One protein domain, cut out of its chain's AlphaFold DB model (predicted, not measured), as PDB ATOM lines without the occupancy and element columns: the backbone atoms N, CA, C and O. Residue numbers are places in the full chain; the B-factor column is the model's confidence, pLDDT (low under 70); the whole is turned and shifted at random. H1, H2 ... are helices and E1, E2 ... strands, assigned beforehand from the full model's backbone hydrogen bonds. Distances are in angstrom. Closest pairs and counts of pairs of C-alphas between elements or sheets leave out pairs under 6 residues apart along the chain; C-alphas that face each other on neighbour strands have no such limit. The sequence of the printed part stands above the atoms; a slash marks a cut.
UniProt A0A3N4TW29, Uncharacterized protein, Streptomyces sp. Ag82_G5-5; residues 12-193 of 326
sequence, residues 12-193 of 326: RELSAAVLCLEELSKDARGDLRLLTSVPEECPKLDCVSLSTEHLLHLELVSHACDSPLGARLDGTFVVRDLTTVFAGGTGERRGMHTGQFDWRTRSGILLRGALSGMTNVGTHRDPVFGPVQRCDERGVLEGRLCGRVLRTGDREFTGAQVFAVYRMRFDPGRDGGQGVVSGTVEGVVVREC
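AT A GLANCE: This is residues 12 to 193 of the 326 residues of an uncharacterized protein of Streptomyces sp. Ag82_G5-5 (UniProt A0A3N4TW29). Eight antiparallel strands ring one axis as a closed barrel, with E1 to E8 in chain order round the wall and E8 beside E1 to close it. At one end of the barrel the hairpin of E1 and E2 reaches beyond the other strands, with its turn at residues 43 to 46; toward the opposite end, short H2 packs on the outside and short H1 lies away from the wall. The long link from E5 to E6 makes a side loop whose residues 126 to 131 stick out. The printed part has 182 residues with two named helices and eight named strands, in the order H1 E1 E2 H2 E3 E4 E5 E6 E7 E8, and its class is mostly strand. It is compact, with a radius of gyration of the C-alphas of 17.6 A and spans of 54 by 39 by 34 A.

IN THESE COORDINATES: The longest strand is E1, residues 19 to 42, 46.4 A from first to last C-alpha; it begins with C-alpha 19 at (-32.158, -19.646, 55.812) and ends with C-alpha 42 at (9.733, -13.681, 36.853). E2 is residues 47 to 62, 42.8 A, and E3 is residues 75 to 87, 33.5 A. E4 is residues 95 to 105, 29.8 A, and E5 is residues 110 to 119, 26.8 A. E6 is residues 140 to 151, 31.3 A, and E7 is residues 161 to 169, 25.3 A. E8 is residues 179 to 192, 38.9 A, ending with C-alpha 192 at (-34.033, -15.867, 53.962). H1 is residues 12 to 16, 6.3 A, and H2 is residues 68 to 71, 5.3 A. E1 bends by 92 degrees at residue 22, and E2 bends by 62 degrees at residue 59.

HOW THE PARTS SIT: In the closed barrel, E1 has E2 on one side, beside residues 26 to 42, and E8 on the other side, beside residues 19 to 32. E1 and E2 are an antiparallel hairpin at 148 degrees, with N 33 and O 55 at 2.9 A, within hydrogen-bond range. E2 and E3 are antiparallel at 162 degrees, with N 52 and O 84 at 2.8 A. From E3 to E8 the chain makes a meander, each strand the antiparallel neighbour of the one before. In it N 83 and O 98 of E3 and E4 are 2.9 A apart, N 103 and O 111 of E4 and E5 2.9 A, and N 114 and O 146 of E5 and E6 2.9 A. N 145 and O 164 of E6 and E7 are 2.8 A apart, and N 165 and O 186 of E7 and E8 2.8 A. E8 and E1 are antiparallel at 135 degrees and close the ring, with N 26 and O 185 at 2.8 A. H2 is on the barrel and outside it, at a height of 6.5 A over the sheet; it lies over none of the strands, but only just, with 2 of its 4 C-alphas falling on E1. The closest C-alphas of E1 and H2 are those of Leu 24 and Gly 70, 4.9 A apart. H1 is not on the barrel and is apart from H2. In H1 the O i to N i+4 pair is within hydrogen-bond range; H2 is too short for such a pair, and its one O i to N i+3 pair is not within range.

THE WHOLE: The two C-alphas farthest apart are those of Lys 44 and Arg 155, 55.5 A. The printed part has no cut. The link from E5 to E6, residues 120 to 139, is long, and its C-alphas lie 14 to 26 A from the mean of all C-alphas; residues 126 to 131 in it stand free. The mean pLDDT of the printed part is 96.2, no printed residue is under 70, and H1 has a mean of 85.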
ATOM      1  N   ARG A  12     -20.345 -16.711  62.011       84.62
ATOM      2  CA  ARG A  12     -21.243 -16.070  62.978       84.62
ATOM      3  C   ARG A  12     -22.535 -15.617  62.306       84.62
ATOM      4  O   ARG A  12     -23.610 -15.917  62.815       84.62
ATOM      5  N   GLU A  13     -22.430 -14.927  61.177       87.00
ATOM      6  CA  GLU A  13     -23.579 -14.467  60.400       87.00
ATOM      7  C   GLU A  13     -24.404 -15.655  59.900       87.00
ATOM      8  O   GLU A  13     -25.622 -15.640  60.041       87.00
ATOM      9  N   LEU A  14     -23.744 -16.710  59.407       89.19
ATOM     10  CA  LEU A  14     -24.418 -17.927  58.957       89.19
ATOM     11  C   LEU A  14     -25.192 -18.605  60.094       89.19
ATOM     12  O   LEU A  14     -26.337 -18.993  59.903       89.19
ATOM     13  N   SER A  15     -24.594 -18.719  61.285       83.25
ATOM     14  CA  SER A  15     -25.248 -19.341  62.448       83.25
ATOM     15  C   SER A  15     -26.434 -18.545  63.000       83.25
ATOM     16  O   SER A  15     -27.271 -19.105  63.699       83.25
ATOM     17  N   ALA A  16     -26.489 -17.242  62.712       81.44
ATOM     18  CA  ALA A  16     -27.559 -16.358  63.156       81.44
ATOM     19  C   ALA A  16     -28.695 -16.230  62.128       81.44
ATOM     20  O   ALA A  16     -29.759 -15.727  62.471       81.44
ATOM     21  N   ALA A  17     -28.467 -16.636  60.877       84.94
ATOM     22  CA  ALA A  17     -29.431 -16.475  59.801       84.94
ATOM     23  C   ALA A  17     -30.455 -17.622  59.778       84.94
ATOM     24  O   ALA A  17     -30.096 -18.797  59.860       84.94
ATOM     25  N   VAL A  18     -31.731 -17.283  59.578       87.81
ATOM     26  CA  VAL A  18     -32.794 -18.260  59.310       87.81
ATOM     27  C   VAL A  18     -32.936 -18.413  57.796       87.81
ATOM     28  O   VAL A  18     -33.576 -17.607  57.117       87.81
ATOM     29  N   LEU A  19     -32.279 -19.437  57.253       92.56
ATOM     30  CA  LEU A  19     -32.158 -19.646  55.812       92.56
ATOM     31  C   LEU A  19     -33.018 -20.808  55.324       92.56
ATOM     32  O   LEU A  19     -33.061 -21.875  55.931       92.56
ATOM     33  N   CYS A  20     -33.641 -20.597  54.171       94.06
ATOM     34  CA  CYS A  20     -34.329 -21.612  53.396       94.06
ATOM     35  C   CYS A  20     -33.411 -22.002  52.234       94.06
ATOM     36  O   CYS A  20     -32.985 -21.145  51.452       94.06
ATOM     37  N   LEU A  21     -33.081 -23.291  52.163       97.12
ATOM     38  CA  LEU A  21     -32.169 -23.866  51.181       97.12
ATOM     39  C   LEU A  21     -32.952 -24.784  50.250       97.12
ATOM     40  O   LEU A  21     -33.775 -25.565  50.713       97.12
ATOM     41  N   GLU A  22     -32.666 -24.688  48.959       98.12
ATOM     42  CA  GLU A  22     -33.233 -25.559  47.929       98.12
ATOM     43  C   GLU A  22     -32.089 -26.099  47.079       98.12
ATOM     44  O   GLU A  22     -31.170 -25.347  46.734       98.12
ATOM     45  N   GLU A  23     -32.128 -27.384  46.742       98.56
ATOM     46  CA  GLU A  23     -31.094 -28.026  45.941       98.56
ATOM     47  C   GLU A  23     -30.982 -27.364  44.566       98.56
ATOM     48  O   GLU A  23     -31.986 -27.043  43.921       98.56
ATOM     49  N   LEU A  24     -29.740 -27.172  44.125       98.75
ATOM     50  CA  LEU A  24     -29.393 -26.726  42.788       98.75
ATOM     51  C   LEU A  24     -28.515 -27.788  42.132       98.75
ATOM     52  O   LEU A  24     -27.401 -28.019  42.593       98.75
ATOM     53  N   SER A  25     -28.983 -28.383  41.040       98.69
ATOM     54  CA  SER A  25     -28.231 -29.410  40.312       98.69
ATOM     55  C   SER A  25     -28.398 -29.230  38.807       98.69
ATOM     56  O   SER A  25     -29.507 -29.333  38.280       98.69
ATOM     57  N   LYS A  26     -27.307 -28.906  38.102       98.75
ATOM     58  CA  LYS A  26     -27.327 -28.558  36.673       98.75
ATOM     59  C   LYS A  26     -26.322 -29.360  35.869       98.75
ATOM     60  O   LYS A  26     -25.138 -29.385  36.197       98.75
ATOM     61  N   ASP A  27     -26.774 -29.847  34.722       98.69
ATOM     62  CA  ASP A  27     -25.917 -30.257  33.620       98.69
ATOM     63  C   ASP A  27     -25.504 -29.016  32.814       98.69
ATOM     64  O   ASP A  27     -26.345 -28.237  32.356       98.69
ATOM     65  N   ALA A  28     -24.199 -28.831  32.626       98.75
ATOM     66  CA  ALA A  28     -23.620 -27.710  31.896       98.75
ATOM     67  C   ALA A  28     -23.074 -28.164  30.540       98.75
ATOM     68  O   ALA A  28     -22.331 -29.147  30.465       98.75
ATOM     69  N   ARG A  29     -23.398 -27.435  29.466       98.75
ATOM     70  CA  ARG A  29     -22.834 -27.653  28.122       98.75
ATOM     71  C   ARG A  29     -22.601 -26.335  27.405       98.75
ATOM     72  O   ARG A  29     -23.448 -25.456  27.466       98.75
ATOM     73  N   GLY A  30     -21.505 -26.209  26.673       98.50
ATOM     74  CA  GLY A  30     -21.244 -25.013  25.881       98.50
ATOM     75  C   GLY A  30     -19.832 -24.981  25.327       98.50
ATOM     76  O   GLY A  30     -19.337 -26.009  24.866       98.50
ATOM     77  N   ASP A  31     -19.196 -23.817  25.369       98.56
ATOM     78  CA  ASP A  31     -17.876 -23.597  24.796       98.56
ATOM     79  C   ASP A  31     -16.993 -22.673  25.644       98.56
ATOM     80  O   ASP A  31     -17.456 -21.802  26.388       98.56
ATOM     81  N   LEU A  32     -15.689 -22.908  25.525       98.69
ATOM     82  CA  LEU A  32     -14.618 -22.103  26.083       98.69
ATOM     83  C   LEU A  32     -13.815 -21.525  24.922       98.69
ATOM     84  O   LEU A  32     -13.213 -22.268  24.145       98.69
ATOM     85  N   ARG A  33     -13.764 -20.201  24.821       98.50
ATOM     86  CA  ARG A  33     -13.032 -19.505  23.765       98.50
ATOM     87  C   ARG A  33     -11.867 -18.724  24.351       98.50
ATOM     88  O   ARG A  33     -12.079 -17.827  25.162       98.50
ATOM     89  N   LEU A  34     -10.656 -19.032  23.895       98.50
ATOM     90  CA  LEU A  34      -9.449 -18.289  24.249       98.50
ATOM     91  C   LEU A  34      -9.490 -16.890  23.615       98.50
ATOM     92  O   LEU A  34      -9.729 -16.751  22.412       98.50
ATOM     93  N   LEU A  35      -9.285 -15.857  24.431       98.25
ATOM     94  CA  LEU A  35      -9.232 -14.457  24.007       98.25
ATOM     95  C   LEU A  35      -7.788 -13.958  23.977       98.25
ATOM     96  O   LEU A  35      -7.363 -13.369  22.984       98.25
ATOM     97  N   THR A  36      -7.039 -14.221  25.047       98.38
ATOM     98  CA  THR A  36      -5.637 -13.816  25.203       98.38
ATOM     99  C   THR A  36      -4.835 -14.920  25.889       98.38
ATOM    100  O   THR A  36      -5.377 -15.710  26.664       98.38
ATOM    101  N   SER A  37      -3.541 -14.994  25.577       98.38
ATOM    102  CA  SER A  37      -2.593 -15.946  26.158       98.38
ATOM    103  C   SER A  37      -1.217 -15.293  26.207       98.38
ATOM    104  O   SER A  37      -0.668 -14.924  25.169       98.38
ATOM    105  N   VAL A  38      -0.706 -15.065  27.414       98.44
ATOM    106  CA  VAL A  38       0.496 -14.265  27.656       98.44
ATOM    107  C   VAL A  38       1.410 -15.022  28.616       98.44
ATOM    108  O   VAL A  38       1.042 -15.222  29.777       98.44
ATOM    109  N   PRO A  39       2.592 -15.477  28.168       97.69
ATOM    110  CA  PRO A  39       3.595 -15.989  29.083       97.69
ATOM    111  C   PRO A  39       4.162 -14.836  29.917       97.69
ATOM    112  O   PRO A  39       4.447 -13.755  29.404       97.69
ATOM    113  N   GLU A  40       4.344 -15.083  31.207       97.38
ATOM    114  CA  GLU A  40       4.941 -14.144  32.147       97.38
ATOM    115  C   GLU A  40       6.177 -14.780  32.772       97.38
ATOM    116  O   GLU A  40       6.114 -15.875  33.330       97.38
ATOM    117  N   GLU A  41       7.305 -14.081  32.689       97.44
ATOM    118  CA  GLU A  41       8.563 -14.499  33.299       97.44
ATOM    119  C   GLU A  41       8.827 -13.670  34.559       97.44
ATOM    120  O   GLU A  41       8.693 -12.444  34.559       97.44
ATOM    121  N   CYS A  42       9.254 -14.329  35.637       94.94
ATOM    122  CA  CYS A  42       9.733 -13.681  36.853       94.94
ATOM    123  C   CYS A  42      11.237 -13.937  37.013       94.94
ATOM    124  O   CYS A  42      11.632 -14.929  37.634       94.94
ATOM    125  N   PRO A  43      12.106 -13.026  36.531       95.62
ATOM    126  CA  PRO A  43      13.554 -13.236  36.555       95.62
ATOM    127  C   PRO A  43      14.126 -13.432  37.962       95.62
ATOM    128  O   PRO A  43      15.120 -14.122  38.145       95.62
ATOM    129  N   LYS A  44      13.501 -12.827  38.982       96.12
ATOM    130  CA  LYS A  44      13.971 -12.920  40.373       96.12
ATOM    131  C   LYS A  44      13.795 -14.310  40.978       96.12
ATOM    132  O   LYS A  44      14.539 -14.658  41.887       96.12
ATOM    133  N   LEU A  45      12.779 -15.047  40.535       94.75
ATOM    134  CA  LEU A  45      12.410 -16.351  41.086       94.75
ATOM    135  C   LEU A  45      12.616 -17.491  40.083       94.75
ATOM    136  O   LEU A  45      12.272 -18.624  40.408       94.75
ATOM    137  N   ASP A  46      13.155 -17.186  38.898       95.69
ATOM    138  CA  ASP A  46      13.376 -18.132  37.799       95.69
ATOM    139  C   ASP A  46      12.134 -18.992  37.510       95.69
ATOM    140  O   ASP A  46      12.169 -20.222  37.481       95.69
ATOM    141  N   CYS A  47      10.977 -18.333  37.385       96.19
ATOM    142  CA  CYS A  47       9.718 -19.013  37.116       96.19
ATOM    143  C   CYS A  47       8.957 -18.377  35.956       96.19
ATOM    144  O   CYS A  47       9.070 -17.180  35.686       96.19
ATOM    145  N   VAL A  48       8.171 -19.217  35.281       97.44
ATOM    146  CA  VAL A  48       7.332 -18.832  34.148       97.44
ATOM    147  C   VAL A  48       5.896 -19.242  34.443       97.44
ATOM    148  O   VAL A  48       5.640 -20.379  34.857       97.44
ATOM    149  N   SER A  49       4.954 -18.340  34.213       98.06
ATOM    150  CA  SER A  49       3.517 -18.610  34.211       98.06
ATOM    151  C   SER A  49       2.917 -18.326  32.842       98.06
ATOM    152  O   SER A  49       3.535 -17.686  31.998       98.06
ATOM    153  N   LEU A  50       1.720 -18.847  32.605       98.50
ATOM    154  CA  LEU A  50       0.906 -18.468  31.458       98.50
ATOM    155  C   LEU A  50      -0.393 -17.866  31.976       98.50
ATOM    156  O   LEU A  50      -1.150 -18.562  32.649       98.50
ATOM    157  N   SER A  51      -0.638 -16.602  31.659       98.50
ATOM    158  CA  SER A  51      -1.890 -15.909  31.947       98.50
ATOM    159  C   SER A  51      -2.788 -15.973  30.718       98.50
ATOM    160  O   SER A  51      -2.358 -15.641  29.614       98.50
ATOM    161  N   THR A  52      -4.033 -16.403  30.884       98.69
ATOM    162  CA  THR A  52      -5.006 -16.491  29.790       98.69
ATOM    163  C   THR A  52      -6.319 -15.845  30.182       98.69
ATOM    164  O   THR A  52      -6.743 -15.965  31.330       98.69
ATOM    165  N   GLU A  53      -7.003 -15.249  29.213       98.69
ATOM    166  CA  GLU A  53      -8.398 -14.833  29.357       98.69
ATOM    167  C   GLU A  53      -9.274 -15.632  28.402       98.69
ATOM    168  O   GLU A  53      -8.959 -15.802  27.219       98.69
ATOM    169  N   HIS A  54     -10.410 -16.089  28.913       98.75
ATOM    170  CA  HIS A  54     -11.387 -16.863  28.174       98.75
ATOM    171  C   HIS A  54     -12.784 -16.253  28.277       98.75
ATOM    172  O   HIS A  54     -13.181 -15.687  29.297       98.75
ATOM    173  N   LEU A  55     -13.565 -16.459  27.219       98.62
ATOM    174  CA  LEU A  55     -15.019 -16.398  27.268       98.62
ATOM    175  C   LEU A  55     -15.540 -17.815  27.525       98.62
ATOM    176  O   LEU A  55     -15.338 -18.700  26.695       98.62
ATOM    177  N   LEU A  56     -16.219 -18.016  28.650       98.81
ATOM    178  CA  LEU A  56     -16.965 -19.239  28.942       98.81
ATOM    179  C   LEU A  56     -18.448 -18.975  28.698       98.81
ATOM    180  O   LEU A  56     -19.030 -18.077  29.309       98.81
ATOM    181  N   HIS A  57     -19.055 -19.760  27.819       98.75
ATOM    182  CA  HIS A  57     -20.472 -19.679  27.498       98.75
ATOM    183  C   HIS A  57     -21.111 -21.053  27.687       98.75
ATOM    184  O   HIS A  57     -20.682 -22.024  27.073       98.75
ATOM    185  N   LEU A  58     -22.125 -21.145  28.546       98.81
ATOM    186  CA  LEU A  58     -22.773 -22.398  28.924       98.81
ATOM    187  C   LEU A  58     -24.291 -22.270  28.847       98.81
ATOM    188  O   LEU A  58     -24.860 -21.256  29.241       98.81
ATOM    189  N   GLU A  59     -24.944 -23.342  28.427       98.81
ATOM    190  CA  GLU A  59     -26.341 -23.621  28.725       98.81
ATOM    191  C   GLU A  59     -26.395 -24.564  29.933       98.81
ATOM    192  O   GLU A  59     -25.724 -25.602  29.961       98.81
ATOM    193  N   LEU A  60     -27.183 -24.180  30.932       98.75
ATOM    194  CA  LEU A  60     -27.427 -24.927  32.158       98.75
ATOM    195  C   LEU A  60     -28.848 -25.486  32.128       98.75
ATOM    196  O   LEU A  60     -29.815 -24.740  31.935       98.75
ATOM    197  N   VAL A  61     -28.964 -26.795  32.330       98.62
ATOM    198  CA  VAL A  61     -30.234 -27.527  32.336       98.62
ATOM    199  C   VAL A  61     -30.344 -28.327  33.624       98.62
ATOM    200  O   VAL A  61     -29.346 -28.841  34.121       98.62
ATOM    201  N   SER A  62     -31.554 -28.418  34.164       98.62
ATOM    202  CA  SER A  62     -31.843 -29.136  35.404       98.62
ATOM    203  C   SER A  62     -31.425 -30.598  35.311       98.62
ATOM    204  O   SER A  62     -31.748 -31.278  34.333       98.62
ATOM    205  N   HIS A  63     -30.756 -31.086  36.350       98.38
ATOM    206  CA  HIS A  63     -30.519 -32.507  36.558       98.38
ATOM    207  C   HIS A  63     -31.639 -33.126  37.418       98.38
ATOM    208  O   HIS A  63     -32.480 -32.425  37.975       98.38
ATOM    209  N   ALA A  64     -31.664 -34.454  37.560       97.56
ATOM    210  CA  ALA A  64     -32.695 -35.158  38.331       97.56
ATOM    211  C   ALA A  64     -32.710 -34.808  39.835       97.56
ATOM    212  O   ALA A  64     -33.726 -35.006  40.495       97.56
ATOM    213  N   CYS A  65     -31.593 -34.309  40.368       97.69
ATOM    214  CA  CYS A  65     -31.445 -33.907  41.768       97.69
ATOM    215  C   CYS A  65     -31.820 -32.439  42.023       97.69
ATOM    216  O   CYS A  65     -31.663 -31.959  43.141       97.69
ATOM    217  N   ASP A  66     -32.266 -31.715  40.998       97.94
ATOM    218  CA  ASP A  66     -32.616 -30.306  41.119       97.94
ATOM    219  C   ASP A  66     -33.971 -30.142  41.824       97.94
ATOM    220  O   ASP A  66     -34.928 -30.873  41.545       97.94
ATOM    221  N   SER A  67     -34.074 -29.169  42.727       98.31
ATOM    222  CA  SER A  67     -35.353 -28.840  43.365       98.31
ATOM    223  C   SER A  67     -36.316 -28.196  42.353       98.31
ATOM    224  O   SER A  67     -35.877 -27.643  41.336       98.31
ATOM    225  N   PRO A  68     -37.637 -28.160  42.614       98.06
ATOM    226  CA  PRO A  68     -38.571 -27.418  41.768       98.06
ATOM    227  C   PRO A  68     -38.199 -25.939  41.603       98.06
ATOM    228  O   PRO A  68     -38.420 -25.370  40.534       98.06
ATOM    229  N   LEU A  69     -37.623 -25.311  42.637       97.00
ATOM    230  CA  LEU A  69     -37.130 -23.937  42.553       97.00
ATOM    231  C   LEU A  69     -35.838 -23.862  41.731       97.00
ATOM    232  O   LEU A  69     -35.743 -23.039  40.820       97.00
ATOM    233  N   GLY A  70     -34.869 -24.734  42.016       98.06
ATOM    234  CA  GLY A  70     -33.606 -24.847  41.288       98.06
ATOM    235  C   GLY A  70     -33.831 -25.028  39.790       98.06
ATOM    236  O   GLY A  70     -33.232 -24.307  38.985       98.06
ATOM    237  N   ALA A  71     -34.812 -25.846  39.401       98.31
ATOM    238  CA  ALA A  71     -35.142 -26.116  38.005       98.31
ATOM    239  C   ALA A  71     -35.522 -24.859  37.204       98.31
ATOM    240  O   ALA A  71     -35.252 -24.728  36.007       98.31
ATOM    241  N   ARG A  72     -36.072 -23.851  37.883       98.19
ATOM    242  CA  ARG A  72     -36.463 -22.572  37.274       98.19
ATOM    243  C   ARG A  72     -35.269 -21.680  36.931       98.19
ATOM    244  O   ARG A  72     -35.463 -20.659  36.261       98.19
ATOM    245  N   LEU A  73     -34.064 -22.068  37.356       98.44
ATOM    246  CA  LEU A  73     -32.796 -21.431  37.006       98.44
ATOM    247  C   LEU A  73     -32.166 -21.955  35.706       98.44
ATOM    248  O   LEU A  73     -31.074 -21.522  35.350       98.44
ATOM    249  N   ASP A  74     -32.831 -22.830  34.951       98.69
ATOM    250  CA  ASP A  74     -32.362 -23.216  33.612       98.69
ATOM    251  C   ASP A  74     -32.151 -22.005  32.698       98.69
ATOM    252  O   ASP A  74     -32.985 -21.094  32.654       98.69
ATOM    253  N   GLY A  75     -31.060 -22.006  31.931       98.50
ATOM    254  CA  GLY A  75     -30.752 -20.960  30.960       98.50
ATOM    255  C   GLY A  75     -29.261 -20.780  30.708       98.50
ATOM    256  O   GLY A  75     -28.472 -21.704  30.872       98.50
ATOM    257  N   THR A  76     -28.873 -19.571  30.317       98.81
ATOM    258  CA  THR A  76     -27.535 -19.283  29.798       98.81
ATOM    259  C   THR A  76     -26.644 -18.648  30.861       98.81
ATOM    260  O   THR A  76     -27.023 -17.659  31.494       98.81
ATOM    261  N   PHE A  77     -25.437 -19.178  31.017       98.75
ATOM    262  CA  PHE A  77     -24.407 -18.738  31.952       98.75
ATOM    263  C   PHE A  77     -23.168 -18.280  31.176       98.75
ATOM    264  O   PHE A  77     -22.638 -19.016  30.345       98.75
ATOM    265  N   VAL A  78     -22.707 -17.053  31.426       98.81
ATOM    266  CA  VAL A  78     -21.622 -16.428  30.657       98.81
ATOM    267  C   VAL A  78     -20.591 -15.804  31.582       98.81
ATOM    268  O   VAL A  78     -20.952 -14.993  32.430       98.81
ATOM    269  N   VAL A  79     -19.313 -16.106  31.354       98.69
ATOM    270  CA  VAL A  79     -18.152 -15.490  32.015       98.69
ATOM    271  C   VAL A  79     -17.294 -14.868  30.932       98.69
ATOM    272  O   VAL A  79     -16.787 -15.577  30.068       98.69
ATOM    273  N   ARG A  80     -17.177 -13.541  30.921       98.38
ATOM    274  CA  ARG A  80     -16.485 -12.822  29.833       98.38
ATOM    275  C   ARG A  80     -15.002 -12.600  30.102       98.38
ATOM    276  O   ARG A  80     -14.270 -12.291  29.173       98.38
ATOM    277  N   ASP A  81     -14.614 -12.716  31.362       97.88
ATOM    278  CA  ASP A  81     -13.314 -12.381  31.925       97.88
ATOM    279  C   ASP A  81     -12.736 -13.572  32.707       97.88
ATOM    280  O   ASP A  81     -12.095 -13.390  33.744       97.88
ATOM    281  N   LEU A  82     -12.992 -14.806  32.244       98.75
ATOM    282  CA  LEU A  82     -12.456 -15.996  32.900       98.75
ATOM    283  C   LEU A  82     -10.935 -15.987  32.749       98.75
ATOM    284  O   LEU A  82     -10.401 -16.343  31.704       98.75
ATOM    285  N   THR A  83     -10.250 -15.573  33.804       98.75
ATOM    286  CA  THR A  83      -8.800 -15.433  33.823       98.75
ATOM    287  C   THR A  83      -8.197 -16.654  34.488       98.75
ATOM    288  O   THR A  83      -8.603 -16.996  35.601       98.75
ATOM    289  N   THR A  84      -7.223 -17.289  33.839       98.75
ATOM    290  CA  THR A  84      -6.484 -18.433  34.388       98.75
ATOM    291  C   THR A  84      -4.991 -18.144  34.387       98.75
ATOM    292  O   THR A  84      -4.450 -17.685  33.387       98.75
ATOM    293  N   VAL A  85      -4.317 -18.444  35.496       98.56
ATOM    294  CA  VAL A  85      -2.854 -18.392  35.595       98.56
ATOM    295  C   VAL A  85      -2.334 -19.808  35.783       98.56
ATOM    296  O   VAL A  85      -2.589 -20.441  36.811       98.56
ATOM    297  N   PHE A  86      -1.613 -20.311  34.786       98.44
ATOM    298  CA  PHE A  86      -1.028 -21.645  34.770       98.44
ATOM    299  C   PHE A  86       0.436 -21.633  35.201       98.44
ATOM    300  O   PHE A  86       1.203 -20.727  34.870       98.44
ATOM    301  N   ALA A  87       0.852 -22.687  35.898       97.75
ATOM    302  CA  ALA A  87       2.240 -22.890  36.287       97.75
ATOM    303  C   ALA A  87       3.104 -23.364  35.107       97.75
ATOM    304  O   ALA A  87       2.689 -24.218  34.328       97.75
ATOM    305  N   GLY A  88       4.354 -22.903  35.036       96.88
ATOM    306  CA  GLY A  88       5.353 -23.407  34.089       96.88
ATOM    307  C   GLY A  88       5.165 -22.941  32.645       96.88
ATOM    308  O   GLY A  88       5.590 -23.648  31.738       96.88
ATOM    309  N   GLY A  89       4.505 -21.797  32.427       97.50
ATOM    310  CA  GLY A  89       4.396 -21.173  31.103       97.50
ATOM    311  C   GLY A  89       3.557 -21.942  30.081       97.50
ATOM    312  O   GLY A  89       3.726 -21.738  28.884       97.50
ATOM    313  N   THR A  90       2.677 -22.849  30.516       97.94
ATOM    314  CA  THR A  90       1.861 -23.661  29.605       97.94
ATOM    315  C   THR A  90       0.481 -23.977  30.180       97.94
ATOM    316  O   THR A  90       0.344 -24.321  31.355       97.94
ATOM    317  N   GLY A  91      -0.543 -23.927  29.327       97.50
ATOM    318  CA  GLY A  91      -1.939 -24.228  29.653       97.50
ATOM    319  C   GLY A  91      -2.241 -25.705  29.918       97.50
ATOM    320  O   GLY A  91      -3.348 -26.056  30.317       97.50
ATOM    321  N   GLU A  92      -1.264 -26.596  29.734       97.00
ATOM    322  CA  GLU A  92      -1.406 -28.024  30.051       97.00
ATOM    323  C   GLU A  92      -1.128 -28.347  31.527       97.00
ATOM    324  O   GLU A  92      -1.291 -29.489  31.963       97.00
ATOM    325  N   ARG A  93      -0.667 -27.360  32.300       97.56
ATOM    326  CA  ARG A  93      -0.313 -27.514  33.713       97.56
ATOM    327  C   ARG A  93      -1.415 -27.015  34.632       97.56
ATOM    328  O   ARG A  93      -2.414 -26.473  34.186       97.56
ATOM    329  N   ARG A  94      -1.254 -27.231  35.938       97.62
ATOM    330  CA  ARG A  94      -2.178 -26.701  36.946       97.62
ATOM    331  C   ARG A  94      -2.245 -25.182  36.876       97.62
ATOM    332  O   ARG A  94      -1.214 -24.535  36.695       97.62
ATOM    333  N   GLY A  95      -3.434 -24.648  37.101       97.69
ATOM    334  CA  GLY A  95      -3.649 -23.217  37.235       97.69
ATOM    335  C   GLY A  95      -4.688 -22.885  38.292       97.69
ATOM    336  O   GLY A  95      -5.377 -23.768  38.806       97.69
ATOM    337  N   MET A  96      -4.795 -21.602  38.604       98.50
ATOM    338  CA  MET A  96      -5.920 -21.037  39.345       98.50
ATOM    339  C   MET A  96      -6.689 -20.095  38.433       98.50
ATOM    340  O   MET A  96      -6.082 -19.420  37.600       98.50
ATOM    341  N   HIS A  97      -8.005 -20.039  38.600       98.69
ATOM    342  CA  HIS A  97      -8.854 -19.201  37.765       98.69
ATOM    343  C   HIS A  97      -9.907 -18.448  38.567       98.69
ATOM    344  O   HIS A  97     -10.311 -18.864  39.656       98.69
ATOM    345  N   THR A  98     -10.362 -17.336  38.001       98.81
ATOM    346  CA  THR A  98     -11.435 -16.496  38.539       98.81
ATOM    347  C   THR A  98     -12.169 -15.787  37.404       98.81
ATOM    348  O   THR A  98     -11.597 -15.567  36.341       98.81
ATOM    349  N   GLY A  99     -13.427 -15.409  37.620       98.56
ATOM    350  CA  GLY A  99     -14.193 -14.619  36.655       98.56
ATOM    351  C   GLY A  99     -15.530 -14.148  37.216       98.56
ATOM    352  O   GLY A  99     -15.997 -14.663  38.239       98.56
ATOM    353  N   GLN A 100     -16.146 -13.168  36.560       98.62
ATOM    354  CA  GLN A 100     -17.496 -12.698  36.863       98.62
ATOM    355  C   GLN A 100     -18.493 -13.312  35.889       98.62
ATOM    356  O   GLN A 100     -18.291 -13.298  34.675       98.62
ATOM    357  N   PHE A 101     -19.604 -13.818  36.415       98.75
ATOM    358  CA  PHE A 101     -20.633 -14.436  35.593       98.75
ATOM    359  C   PHE A 101     -21.922 -13.620  35.554       98.75
ATOM    360  O   PHE A 101     -22.338 -13.024  36.551       98.75
ATOM    361  N   ASP A 102     -22.587 -13.676  34.405       98.75
ATOM    362  CA  ASP A 102     -24.000 -13.357  34.237       98.75
ATOM    363  C   ASP A 102     -24.753 -14.657  33.924       98.75
ATOM    364  O   ASP A 102     -24.414 -15.360  32.972       98.75
ATOM    365  N   TRP A 103     -25.796 -14.962  34.693       98.69
ATOM    366  CA  TRP A 103     -26.669 -16.113  34.462       98.69
ATOM    367  C   TRP A 103     -28.092 -15.626  34.208       98.69
ATOM    368  O   TRP A 103     -28.734 -15.033  35.076       98.69
ATOM    369  N   ARG A 104     -28.571 -15.832  32.980       98.62
ATOM    370  CA  ARG A 104     -29.912 -15.466  32.524       98.62
ATOM    371  C   ARG A 104     -30.757 -16.711  32.361       98.62
ATOM    372  O   ARG A 104     -30.477 -17.543  31.502       98.62
ATOM    373  N   THR A 105     -31.802 -16.817  33.161       98.50
ATOM    374  CA  THR A 105     -32.697 -17.967  33.122       98.50
ATOM    375  C   THR A 105     -33.754 -17.791  32.034       98.50
ATOM    376  O   THR A 105     -34.106 -16.671  31.647       98.50
ATOM    377  N   ARG A 106     -34.339 -18.900  31.578       97.75
ATOM    378  CA  ARG A 106     -35.486 -18.906  30.652       97.75
ATOM    379  C   ARG A 106     -36.725 -18.243  31.262       97.75
ATOM    380  O   ARG A 106     -37.561 -17.715  30.539       97.75
ATOM    381  N   SER A 107     -36.817 -18.236  32.592       95.44
ATOM    382  CA  SER A 107     -37.866 -17.570  33.374       95.44
ATOM    383  C   SER A 107     -37.648 -16.056  33.542       95.44
ATOM    384  O   SER A 107     -38.451 -15.392  34.196       95.44
ATOM    385  N   GLY A 108     -36.592 -15.487  32.950       97.06
ATOM    386  CA  GLY A 108     -36.309 -14.049  32.991       97.06
ATOM    387  C   GLY A 108     -35.606 -13.573  34.268       97.06
ATOM    388  O   GLY A 108     -35.518 -12.365  34.501       97.06
ATOM    389  N   ILE A 109     -35.094 -14.496  35.086       98.19
ATOM    390  CA  ILE A 109     -34.277 -14.187  36.261       98.19
ATOM    391  C   ILE A 109     -32.858 -13.871  35.782       98.19
ATOM    392  O   ILE A 109     -32.293 -14.568  34.938       98.19
ATOM    393  N   LEU A 110     -32.273 -12.805  36.325       98.56
ATOM    394  CA  LEU A 110     -30.875 -12.450  36.102       98.56
ATOM    395  C   LEU A 110     -30.107 -12.593  37.409       98.56
ATOM    396  O   LEU A 110     -30.382 -11.863  38.364       98.56
ATOM    397  N   LEU A 111     -29.108 -13.469  37.413       98.50
ATOM    398  CA  LEU A 111     -28.131 -13.594  38.481       98.50
ATOM    399  C   LEU A 111     -26.786 -13.039  38.022       98.50
ATOM    400  O   LEU A 111     -26.413 -13.153  36.854       98.50
ATOM    401  N   ARG A 112     -26.048 -12.461  38.968       98.62
ATOM    402  CA  ARG A 112     -24.657 -12.055  38.775       98.62
ATOM    403  C   ARG A 112     -23.826 -12.470  39.968       98.62
ATOM    404  O   ARG A 112     -24.275 -12.341  41.110       98.62
ATOM    405  N   GLY A 113     -22.610 -12.907  39.703       98.44
ATOM    406  CA  GLY A 113     -21.710 -13.352  40.747       98.44
ATOM    407  C   GLY A 113     -20.289 -13.543  40.262       98.44
ATOM    408  O   GLY A 113     -19.921 -13.096  39.178       98.44
ATOM    409  N   ALA A 114     -19.515 -14.235  41.082       98.50
ATOM    410  CA  ALA A 114     -18.140 -14.588  40.795       98.50
ATOM    411  C   ALA A 114     -17.957 -16.100  40.885       98.50
ATOM    412  O   ALA A 114     -18.624 -16.775  41.674       98.50
ATOM    413  N   LEU A 115     -17.014 -16.616  40.110       98.69
ATOM    414  CA  LEU A 115     -16.488 -17.962  40.262       98.69
ATOM    415  C   LEU A 115     -14.988 -17.910  40.523       98.69
ATOM    416  O   LEU A 115     -14.304 -16.982  40.097       98.69
ATOM    417  N   SER A 116     -14.484 -18.922  41.218       98.56
ATOM    418  CA  SER A 116     -13.056 -19.100  41.479       98.56
ATOM    419  C   SER A 116     -12.739 -20.577  41.667       98.56
ATOM    420  O   SER A 116     -13.561 -21.322  42.206       98.56
ATOM    421  N   GLY A 117     -11.555 -21.009  41.246       98.38
ATOM    422  CA  GLY A 117     -11.181 -22.411  41.348       98.38
ATOM    423  C   GLY A 117      -9.784 -22.733  40.838       98.38
ATOM    424  O   GLY A 117      -8.909 -21.870  40.770       98.38
ATOM    425  N   MET A 118      -9.592 -24.005  40.500       98.38
ATOM    426  CA  MET A 118      -8.359 -24.561  39.963       98.38
ATOM    427  C   MET A 118      -8.592 -25.268  38.626       98.38
ATOM    428  O   MET A 118      -9.588 -25.964  38.426       98.38
ATOM    429  N   THR A 119      -7.625 -25.126  37.727       98.19
ATOM    430  CA  THR A 119      -7.592 -25.777  36.416       98.19
ATOM    431  C   THR A 119      -6.570 -26.915  36.410       98.19
ATOM    432  O   THR A 119      -5.514 -26.805  37.038       98.19
ATOM    433  N   ASN A 120      -6.852 -27.991  35.672       97.44
ATOM    434  CA  ASN A 120      -5.978 -29.154  35.465       97.44
ATOM    435  C   ASN A 120      -5.563 -29.871  36.770       97.44
ATOM    436  O   ASN A 120      -4.394 -30.217  36.970       97.44
ATOM    437  N   VAL A 121      -6.518 -30.059  37.687       94.75
ATOM    438  CA  VAL A 121      -6.298 -30.692  38.993       94.75
ATOM    439  C   VAL A 121      -7.246 -31.872  39.221       94.75
ATOM    440  O   VAL A 121      -8.452 -31.784  38.987       94.75
ATOM    441  N   GLY A 122      -6.697 -32.980  39.724       92.38
ATOM    442  CA  GLY A 122      -7.490 -34.057  40.317       92.38
ATOM    443  C   GLY A 122      -7.642 -33.857  41.818       92.38
ATOM    444  O   GLY A 122      -6.650 -33.868  42.551       92.38
ATOM    445  N   THR A 123      -8.876 -33.672  42.274       90.81
ATOM    446  CA  THR A 123      -9.230 -33.446  43.683       90.81
ATOM    447  C   THR A 123      -9.742 -34.711  44.369       90.81
ATOM    448  O   THR A 123      -9.626 -34.832  45.587       90.81
ATOM    449  N   HIS A 124     -10.214 -35.694  43.600       90.62
ATOM    450  CA  HIS A 124     -10.711 -36.970  44.112       90.62
ATOM    451  C   HIS A 124      -9.644 -38.052  43.936       90.62
ATOM    452  O   HIS A 124      -9.277 -38.387  42.810       90.62
ATOM    453  N   ARG A 125      -9.118 -38.581  45.045       85.81
ATOM    454  CA  ARG A 125      -8.044 -39.580  45.033       85.81
ATOM    455  C   ARG A 125      -8.246 -40.674  46.071       85.81
ATOM    456  O   ARG A 125      -8.850 -40.443  47.121       85.81
ATOM    457  N   ASP A 126      -7.635 -41.821  45.801       82.62
ATOM    458  CA  ASP A 126      -7.514 -42.903  46.768       82.62
ATOM    459  C   ASP A 126      -6.732 -42.461  48.019       82.62
ATOM    460  O   ASP A 126      -5.869 -41.574  47.948       82.62
ATOM    461  N   PRO A 127      -7.014 -43.079  49.180       88.31
ATOM    462  CA  PRO A 127      -8.029 -44.120  49.397       88.31
ATOM    463  C   PRO A 127      -9.436 -43.563  49.694       88.31
ATOM    464  O   PRO A 127     -10.333 -44.318  50.047       88.31
ATOM    465  N   VAL A 128      -9.620 -42.239  49.644       88.31
ATOM    466  CA  VAL A 128     -10.827 -41.591  50.185       88.31
ATOM    467  C   VAL A 128     -11.971 -41.578  49.171       88.31
ATOM    468  O   VAL A 128     -13.127 -41.731  49.557       88.31
ATOM    469  N   PHE A 129     -11.663 -41.406  47.883       87.50
ATOM    470  CA  PHE A 129     -12.664 -41.222  46.833       87.50
ATOM    471  C   PHE A 129     -12.351 -42.059  45.591       87.50
ATOM    472  O   PHE A 129     -11.218 -42.053  45.108       87.50
ATOM    473  N   GLY A 130     -13.382 -42.699  45.030       80.38
ATOM    474  CA  GLY A 130     -13.347 -43.395  43.744       80.38
ATOM    475  C   GLY A 130     -14.507 -42.948  42.836       80.38
ATOM    476  O   GLY A 130     -15.577 -42.634  43.358       80.38
ATOM    477  N   PRO A 131     -14.337 -42.918  41.499       83.38
ATOM    478  CA  PRO A 131     -13.115 -43.236  40.753       83.38
ATOM    479  C   PRO A 131     -12.008 -42.178  40.926       83.38
ATOM    480  O   PRO A 131     -12.278 -40.981  41.024       83.38
ATOM    481  N   VAL A 132     -10.750 -42.635  40.953       86.69
ATOM    482  CA  VAL A 132      -9.563 -41.792  41.181       86.69
ATOM    483  C   VAL A 132      -9.273 -40.899  39.980       86.69
ATOM    484  O   VAL A 132      -9.172 -41.361  38.845       86.69
ATOM    485  N   GLN A 133      -9.063 -39.615  40.251       89.06
ATOM    486  CA  GLN A 133      -8.565 -38.643  39.285       89.06
ATOM    487  C   GLN A 133      -7.034 -38.613  39.316       89.06
ATOM    488  O   GLN A 133      -6.410 -38.767  40.370       89.06
ATOM    489  N   ARG A 134      -6.401 -38.358  38.165       89.88
ATOM    490  CA  ARG A 134      -4.953 -38.113  38.129       89.88
ATOM    491  C   ARG A 134      -4.637 -36.811  38.849       89.88
ATOM    492  O   ARG A 134      -5.390 -35.850  38.764       89.88
ATOM    493  N   CYS A 135      -3.490 -36.742  39.520       87.44
ATOM    494  CA  CYS A 135      -3.073 -35.513  40.197       87.44
ATOM    495  C   CYS A 135      -3.077 -34.305  39.241       87.44
ATOM    496  O   CYS A 135      -3.474 -33.207  39.631       87.44
ATOM    497  N   ASP A 136      -2.652 -34.498  38.002       90.00
ATOM    498  CA  ASP A 136      -2.633 -33.514  36.927       90.00
ATOM    499  C   ASP A 136      -3.786 -33.724  35.936       90.00
ATOM    500  O   ASP A 136      -3.575 -33.608  34.734       90.00
ATOM    501  N   GLU A 137      -4.988 -34.077  36.409       95.06
ATOM    502  CA  GLU A 137      -6.155 -34.311  35.548       95.06
ATOM    503  C   GLU A 137      -6.428 -33.099  34.640       95.06
ATOM    504  O   GLU A 137      -7.039 -32.116  35.055       95.06
ATOM    505  N   ARG A 138      -5.926 -33.171  33.400       96.62
ATOM    506  CA  ARG A 138      -5.971 -32.087  32.415       96.62
ATOM    507  C   ARG A 138      -7.360 -31.934  31.815       96.62
ATOM    508  O   ARG A 138      -8.121 -32.897  31.746       96.62
ATOM    509  N   GLY A 139      -7.640 -30.737  31.310       97.00
ATOM    510  CA  GLY A 139      -8.910 -30.420  30.673       97.00
ATOM    511  C   GLY A 139     -10.046 -30.355  31.682       97.00
ATOM    512  O   GLY A 139     -11.158 -30.767  31.373       97.00
ATOM    513  N   VAL A 140      -9.762 -29.909  32.911       97.50
ATOM    514  CA  VAL A 140     -10.756 -29.783  33.980       97.50
ATOM    515  C   VAL A 140     -10.687 -28.405  34.622       97.50
ATOM    516  O   VAL A 140      -9.615 -27.981  35.046       97.50
ATOM    517  N   LEU A 141     -11.841 -27.755  34.748       98.19
ATOM    518  CA  LEU A 141     -12.076 -26.606  35.618       98.19
ATOM    519  C   LEU A 141     -12.892 -27.085  36.816       98.19
ATOM    520  O   LEU A 141     -13.997 -27.594  36.638       98.19
ATOM    521  N   GLU A 142     -12.381 -26.913  38.029       98.25
ATOM    522  CA  GLU A 142     -13.134 -27.181  39.255       98.25
ATOM    523  C   GLU A 142     -13.083 -25.967  40.171       98.25
ATOM    524  O   GLU A 142     -12.039 -25.330  40.312       98.25
ATOM    525  N   GLY A 143     -14.200 -25.626  40.802       98.25
ATOM    526  CA  GLY A 143     -14.232 -24.488  41.703       98.25
ATOM    527  C   GLY A 143     -15.569 -24.280  42.378       98.25
ATOM    528  O   GLY A 143     -16.426 -25.159  42.414       98.25
ATOM    529  N   ARG A 144     -15.730 -23.071  42.906       98.31
ATOM    530  CA  ARG A 144     -16.973 -22.582  43.495       98.31
ATOM    531  C   ARG A 144     -17.453 -21.339  42.771       98.31
ATOM    532  O   ARG A 144     -16.643 -20.532  42.311       98.31
ATOM    533  N   LEU A 145     -18.761 -21.153  42.743       98.44
ATOM    534  CA  LEU A 145     -19.405 -19.929  42.308       98.44
ATOM    535  C   LEU A 145     -20.370 -19.436  43.376       98.44
ATOM    536  O   LEU A 145     -20.970 -20.215  44.119       98.44
ATOM    537  N   CYS A 146     -20.496 -18.120  43.454       98.38
ATOM    538  CA  CYS A 146     -21.460 -17.470  44.316       98.38
ATOM    539  C   CYS A 146     -22.061 -16.273  43.598       98.38
ATOM    540  O   CYS A 146     -21.327 -15.460  43.031       98.38
ATOM    541  N   GLY A 147     -23.386 -16.164  43.608       98.06
ATOM    542  CA  GLY A 147     -24.089 -15.079  42.939       98.06
ATOM    543  C   GLY A 147     -25.408 -14.726  43.593       98.06
ATOM    544  O   GLY A 147     -25.915 -15.428  44.460       98.06
ATOM    545  N   ARG A 148     -25.969 -13.607  43.147       98.00
ATOM    546  CA  ARG A 148     -27.215 -13.042  43.663       98.00
ATOM    547  C   ARG A 148     -28.181 -12.750  42.535       98.00
ATOM    548  O   ARG A 148     -27.762 -12.329  41.453       98.00
ATOM    549  N   VAL A 149     -29.468 -12.917  42.810       97.69
ATOM    550  CA  VAL A 149     -30.532 -12.463  41.921       97.69
ATOM    551  C   VAL A 149     -30.534 -10.935  41.904       97.69
ATOM    552  O   VAL A 149     -30.686 -10.280  42.932       97.69
ATOM    553  N   LEU A 150     -30.346 -10.356  40.720       97.12
ATOM    554  CA  LEU A 150     -30.406  -8.911  40.489       97.12
ATOM    555  C   LEU A 150     -31.770  -8.462  39.967       97.12
ATOM    556  O   LEU A 150     -32.178  -7.323  40.182       97.12
ATOM    557  N   ARG A 151     -32.450  -9.333  39.219       96.12
ATOM    558  CA  ARG A 151     -33.752  -9.048  38.619       96.12
ATOM    559  C   ARG A 151     -34.570 -10.326  38.557       96.12
ATOM    560  O   ARG A 151     -34.068 -11.347  38.098       96.12
ATOM    561  N   THR A 152     -35.824 -10.239  38.977       96.19
ATOM    562  CA  THR A 152     -36.802 -11.322  38.893       96.19
ATOM    563  C   THR A 152     -38.213 -10.728  38.861       96.19
ATOM    564  O   THR A 152     -38.465  -9.710  39.502       96.19
ATOM    565  N   GLY A 153     -39.119 -11.339  38.094       93.19
ATOM    566  CA  GLY A 153     -40.566 -11.099  38.214       93.19
ATOM    567  C   GLY A 153     -41.232 -12.021  39.241       93.19
ATOM    568  O   GLY A 153     -42.398 -11.843  39.578       93.19
ATOM    569  N   ASP A 154     -40.486 -13.004  39.736       93.06
ATOM    570  CA  ASP A 154     -40.942 -13.986  40.697       93.06
ATOM    571  C   ASP A 154     -40.510 -13.626  42.121       93.06
ATOM    572  O   ASP A 154     -39.318 -13.467  42.416       93.06
ATOM    573  N   ARG A 155     -41.506 -13.549  43.006       90.56
ATOM    574  CA  ARG A 155     -41.341 -13.240  44.425       90.56
ATOM    575  C   ARG A 155     -40.499 -14.284  45.149       90.56
ATOM    576  O   ARG A 155     -39.750 -13.898  46.038       90.56
ATOM    577  N   GLU A 156     -40.537 -15.551  44.735       91.19
ATOM    578  CA  GLU A 156     -39.749 -16.614  45.372       91.19
ATOM    579  C   GLU A 156     -38.235 -16.416  45.239       91.19
ATOM    580  O   GLU A 156     -37.485 -16.937  46.061       91.19
ATOM    581  N   PHE A 157     -37.785 -15.644  44.245       94.81
ATOM    582  CA  PHE A 157     -36.373 -15.314  44.019       94.81
ATOM    583  C   PHE A 157     -35.975 -13.927  44.539       94.81
ATOM    584  O   PHE A 157     -34.844 -13.483  44.327       94.81
ATOM    585  N   THR A 158     -36.883 -13.207  45.201       91.62
ATOM    586  CA  THR A 158     -36.563 -11.886  45.757       91.62
ATOM    587  C   THR A 158     -35.534 -12.039  46.874       91.62
ATOM    588  O   THR A 158     -35.778 -12.735  47.851       91.62
ATOM    589  N   GLY A 159     -34.364 -11.411  46.713       91.62
ATOM    590  CA  GLY A 159     -33.249 -11.537  47.662       91.62
ATOM    591  C   GLY A 159     -32.508 -12.881  47.609       91.62
ATOM    592  O   GLY A 159     -31.586 -13.088  48.394       91.62
ATOM    593  N   ALA A 160     -32.871 -13.779  46.686       96.81
ATOM    594  CA  ALA A 160     -32.244 -15.087  46.577       96.81
ATOM    595  C   ALA A 160     -30.795 -14.997  46.078       96.81
ATOM    596  O   ALA A 160     -30.420 -14.136  45.272       96.81
ATOM    597  N   GLN A 161     -29.990 -15.941  46.541       98.06
ATOM    598  CA  GLN A 161     -28.596 -16.127  46.171       98.06
ATOM    599  C   GLN A 161     -28.355 -17.575  45.752       98.06
ATOM    600  O   GLN A 161     -29.166 -18.455  46.019       98.06
ATOM    601  N   VAL A 162     -27.240 -17.821  45.078       98.38
ATOM    602  CA  VAL A 162     -26.776 -19.158  44.715       98.38
ATOM    603  C   VAL A 162     -25.376 -19.340  45.270       98.38
ATOM    604  O   VAL A 162     -24.518 -18.477  45.073       98.38
ATOM    605  N   PHE A 163     -25.148 -20.482  45.913       98.38
ATOM    606  CA  PHE A 163     -23.831 -20.945  46.330       98.38
ATOM    607  C   PHE A 163     -23.632 -22.363  45.801       98.38
ATOM    608  O   PHE A 163     -24.383 -23.269  46.160       98.38
ATOM    609  N   ALA A 164     -22.653 -22.551  44.919       98.62
ATOM    610  CA  ALA A 164     -22.465 -23.819  44.229       98.62
ATOM    611  C   ALA A 164     -20.992 -24.137  43.977       98.62
ATOM    612  O   ALA A 164     -20.130 -23.258  43.962       98.62
ATOM    613  N   VAL A 165     -20.721 -25.412  43.748       98.62
ATOM    614  CA  VAL A 165     -19.488 -25.925  43.165       98.62
ATOM    615  C   VAL A 165     -19.732 -26.281  41.708       98.62
ATOM    616  O   VAL A 165     -20.854 -26.566  41.298       98.62
ATOM    617  N   TYR A 166     -18.677 -26.254  40.910       98.56
ATOM    618  CA  TYR A 166     -18.745 -26.699  39.528       98.56
ATOM    619  C   TYR A 166     -17.548 -27.558  39.182       98.56
ATOM    620  O   TYR A 166     -16.448 -27.366  39.710       98.56
ATOM    621  N   ARG A 167     -17.767 -28.470  38.238       97.88
ATOM    622  CA  ARG A 167     -16.712 -29.258  37.616       97.88
ATOM    623  C   ARG A 167     -17.003 -29.405  36.132       97.88
ATOM    624  O   ARG A 167     -18.024 -29.964  35.749       97.88
ATOM    625  N   MET A 168     -16.102 -28.908  35.296       98.25
ATOM    626  CA  MET A 168     -16.280 -28.849  33.848       98.25
ATOM    627  C   MET A 168     -15.078 -29.443  33.134       98.25
ATOM    628  O   MET A 168     -13.939 -29.200  33.521       98.25
ATOM    629  N   ARG A 169     -15.337 -30.204  32.076       98.06
ATOM    630  CA  ARG A 169     -14.347 -30.674  31.116       98.06
ATOM    631  C   ARG A 169     -14.234 -29.720  29.940       98.06
ATOM    632  O   ARG A 169     -15.253 -29.211  29.488       98.06
ATOM    633  N   PHE A 170     -13.017 -29.538  29.447       97.75
ATOM    634  CA  PHE A 170     -12.685 -28.771  28.246       97.75
ATOM    635  C   PHE A 170     -11.475 -29.400  27.542       97.75
ATOM    636  O   PHE A 170     -10.780 -30.223  28.144       97.75
ATOM    637  N   ASP A 171     -11.190 -28.995  26.304       97.19
ATOM    638  CA  ASP A 171     -10.004 -29.462  25.579       97.19
ATOM    639  C   ASP A 171      -8.764 -28.629  25.981       97.19
ATOM    640  O   ASP A 171      -8.686 -27.433  25.671       97.19
ATOM    641  N   PRO A 172      -7.783 -29.216  26.696       96.62
ATOM    642  CA  PRO A 172      -6.600 -28.490  27.136       96.62
ATOM    643  C   PRO A 172      -5.641 -28.238  25.968       96.62
ATOM    644  O   PRO A 172      -5.573 -29.008  25.011       96.62
ATOM    645  N   GLY A 173      -4.839 -27.182  26.071       97.00
ATOM    646  CA  GLY A 173      -3.830 -26.848  25.071       97.00
ATOM    647  C   GLY A 173      -2.710 -26.004  25.659       97.00
ATOM    648  O   GLY A 173      -2.865 -25.408  26.726       97.00
ATOM    649  N   ARG A 174      -1.577 -25.937  24.952       97.81
ATOM    650  CA  ARG A 174      -0.388 -25.203  25.413       97.81
ATOM    651  C   ARG A 174      -0.658 -23.729  25.700       97.81
ATOM    652  O   ARG A 174      -0.072 -23.215  26.643       97.81
ATOM    653  N   ASP A 175      -1.588 -23.120  24.971       97.94
ATOM    654  CA  ASP A 175      -1.949 -21.705  25.108       97.94
ATOM    655  C   ASP A 175      -3.127 -21.462  26.073       97.94
ATOM    656  O   ASP A 175      -3.626 -20.345  26.156       97.94
ATOM    657  N   GLY A 176      -3.589 -22.492  26.796       96.19
ATOM    658  CA  GLY A 176      -4.694 -22.408  27.767       96.19
ATOM    659  C   GLY A 176      -5.865 -23.348  27.488       96.19
ATOM    660  O   GLY A 176      -6.666 -23.610  28.379       96.19
ATOM    661  N   GLY A 177      -5.954 -23.886  26.269       96.38
ATOM    662  CA  GLY A 177      -7.083 -24.707  25.823       96.38
ATOM    663  C   GLY A 177      -8.311 -23.889  25.416       96.38
ATOM    664  O   GLY A 177      -8.426 -22.702  25.721       96.38
ATOM    665  N   GLN A 178      -9.197 -24.527  24.661       97.81
ATOM    666  CA  GLN A 178     -10.430 -23.966  24.100       97.81
ATOM    667  C   GLN A 178     -11.266 -25.106  23.517       97.81
ATOM    668  O   GLN A 178     -10.713 -26.157  23.227       97.81
ATOM    669  N   GLY A 179     -12.553 -24.890  23.258       97.12
ATOM    670  CA  GLY A 179     -13.405 -25.879  22.596       97.12
ATOM    671  C   GLY A 179     -14.679 -26.161  23.372       97.12
ATOM    672  O   GLY A 179     -15.202 -25.283  24.056       97.12
ATOM    673  N   VAL A 180     -15.197 -27.380  23.236       97.94
ATOM    674  CA  VAL A 180     -16.463 -27.777  23.864       97.94
ATOM    675  C   VAL A 180     -16.277 -27.924  25.369       97.94
ATOM    676  O   VAL A 180     -15.299 -28.503  25.837       97.94
ATOM    677  N   VAL A 181     -17.258 -27.438  26.125       98.44
ATOM    678  CA  VAL A 181     -17.332 -27.592  27.575       98.44
ATOM    679  C   VAL A 181     -18.520 -28.463  27.947       98.44
ATOM    680  O   VAL A 181     -19.626 -28.278  27.438       98.44
ATOM    681  N   SER A 182     -18.308 -29.403  28.867       98.50
ATOM    682  CA  SER A 182     -19.394 -30.152  29.511       98.50
ATOM    683  C   SER A 182     -19.083 -30.418  30.977       98.50
ATOM    684  O   SER A 182     -17.926 -30.623  31.332       98.50
ATOM    685  N   GLY A 183     -20.079 -30.408  31.852       98.19
ATOM    686  CA  GLY A 183     -19.831 -30.544  33.283       98.19
ATOM    687  C   GLY A 183     -21.086 -30.448  34.123       98.19
ATOM    688  O   GLY A 183     -22.190 -30.564  33.598       98.19
ATOM    689  N   THR A 184     -20.896 -30.192  35.412       98.56
ATOM    690  CA  THR A 184     -21.987 -30.007  36.368       98.56
ATOM    691  C   THR A 184     -21.803 -28.753  37.215       98.56
ATOM    692  O   THR A 184     -20.680 -28.268  37.414       98.56
ATOM    693  N   VAL A 185     -22.924 -28.231  37.712       98.69
ATOM    694  CA  VAL A 185     -22.994 -27.218  38.770       98.69
ATOM    695  C   VAL A 185     -23.907 -27.761  39.865       98.69
ATOM    696  O   VAL A 185     -25.086 -27.985  39.617       98.69
ATOM    697  N   GLU A 186     -23.363 -27.946  41.064       98.62
ATOM    698  CA  GLU A 186     -24.056 -28.534  42.215       98.62
ATOM    699  C   GLU A 186     -24.014 -27.565  43.394       98.62
ATOM    700  O   GLU A 186     -22.959 -27.018  43.716       98.62
ATOM    701  N   GLY A 187     -25.129 -27.334  44.073       98.44
ATOM    702  CA  GLY A 187     -25.162 -26.386  45.175       98.44
ATOM    703  C   GLY A 187     -26.545 -26.163  45.748       98.44
ATOM    704  O   GLY A 187     -27.382 -27.061  45.768       98.44
ATOM    705  N   VAL A 188     -26.767 -24.938  46.215       98.62
ATOM    706  CA  VAL A 188     -28.030 -24.519  46.817       98.62
ATOM    707  C   VAL A 188     -28.448 -23.130  46.349       98.62
ATOM    708  O   VAL A 188     -27.625 -22.221  46.187       98.62
ATOM    709  N   VAL A 189     -29.757 -22.956  46.178       98.31
ATOM    710  CA  VAL A 189     -30.402 -21.643  46.188       98.31
ATOM    711  C   VAL A 189     -30.629 -21.262  47.648       98.31
ATOM    712  O   VAL A 189     -31.263 -21.996  48.401       98.31
ATOM    713  N   VAL A 190     -30.097 -20.114  48.053       97.56
ATOM    714  CA  VAL A 190     -30.133 -19.612  49.429       97.56
ATOM    715  C   VAL A 190     -31.072 -18.423  49.505       97.56
ATOM    716  O   VAL A 190     -30.929 -17.454  48.754       97.56
ATOM    717  N   ARG A 191     -32.029 -18.488  50.425       94.62
ATOM    718  CA  ARG A 191     -32.990 -17.418  50.697       94.62
ATOM    719  C   ARG A 191     -33.117 -17.227  52.195       94.62
ATOM    720  O   ARG A 191     -32.943 -18.176  52.951       94.62
ATOM    721  N   GLU A 192     -33.477 -16.026  52.620       88.81
ATOM    722  CA  GLU A 192     -34.033 -15.867  53.962       88.81
ATOM    723  C   GLU A 192     -35.402 -16.534  53.981       88.81
ATOM    724  O   GLU A 192     -36.192 -16.370  53.044       88.81
ATOM    725  N   CYS A 193     -35.665 -17.338  55.008       83.75
ATOM    726  CA  CYS A 193     -36.983 -17.931  55.124       83.75
ATOM    727  C   CYS A 193     -38.018 -16.817  55.300       83.75
ATOM    728  O   CYS A 193     -37.802 -15.906  56.104       83.75
TER     729      CYS A 193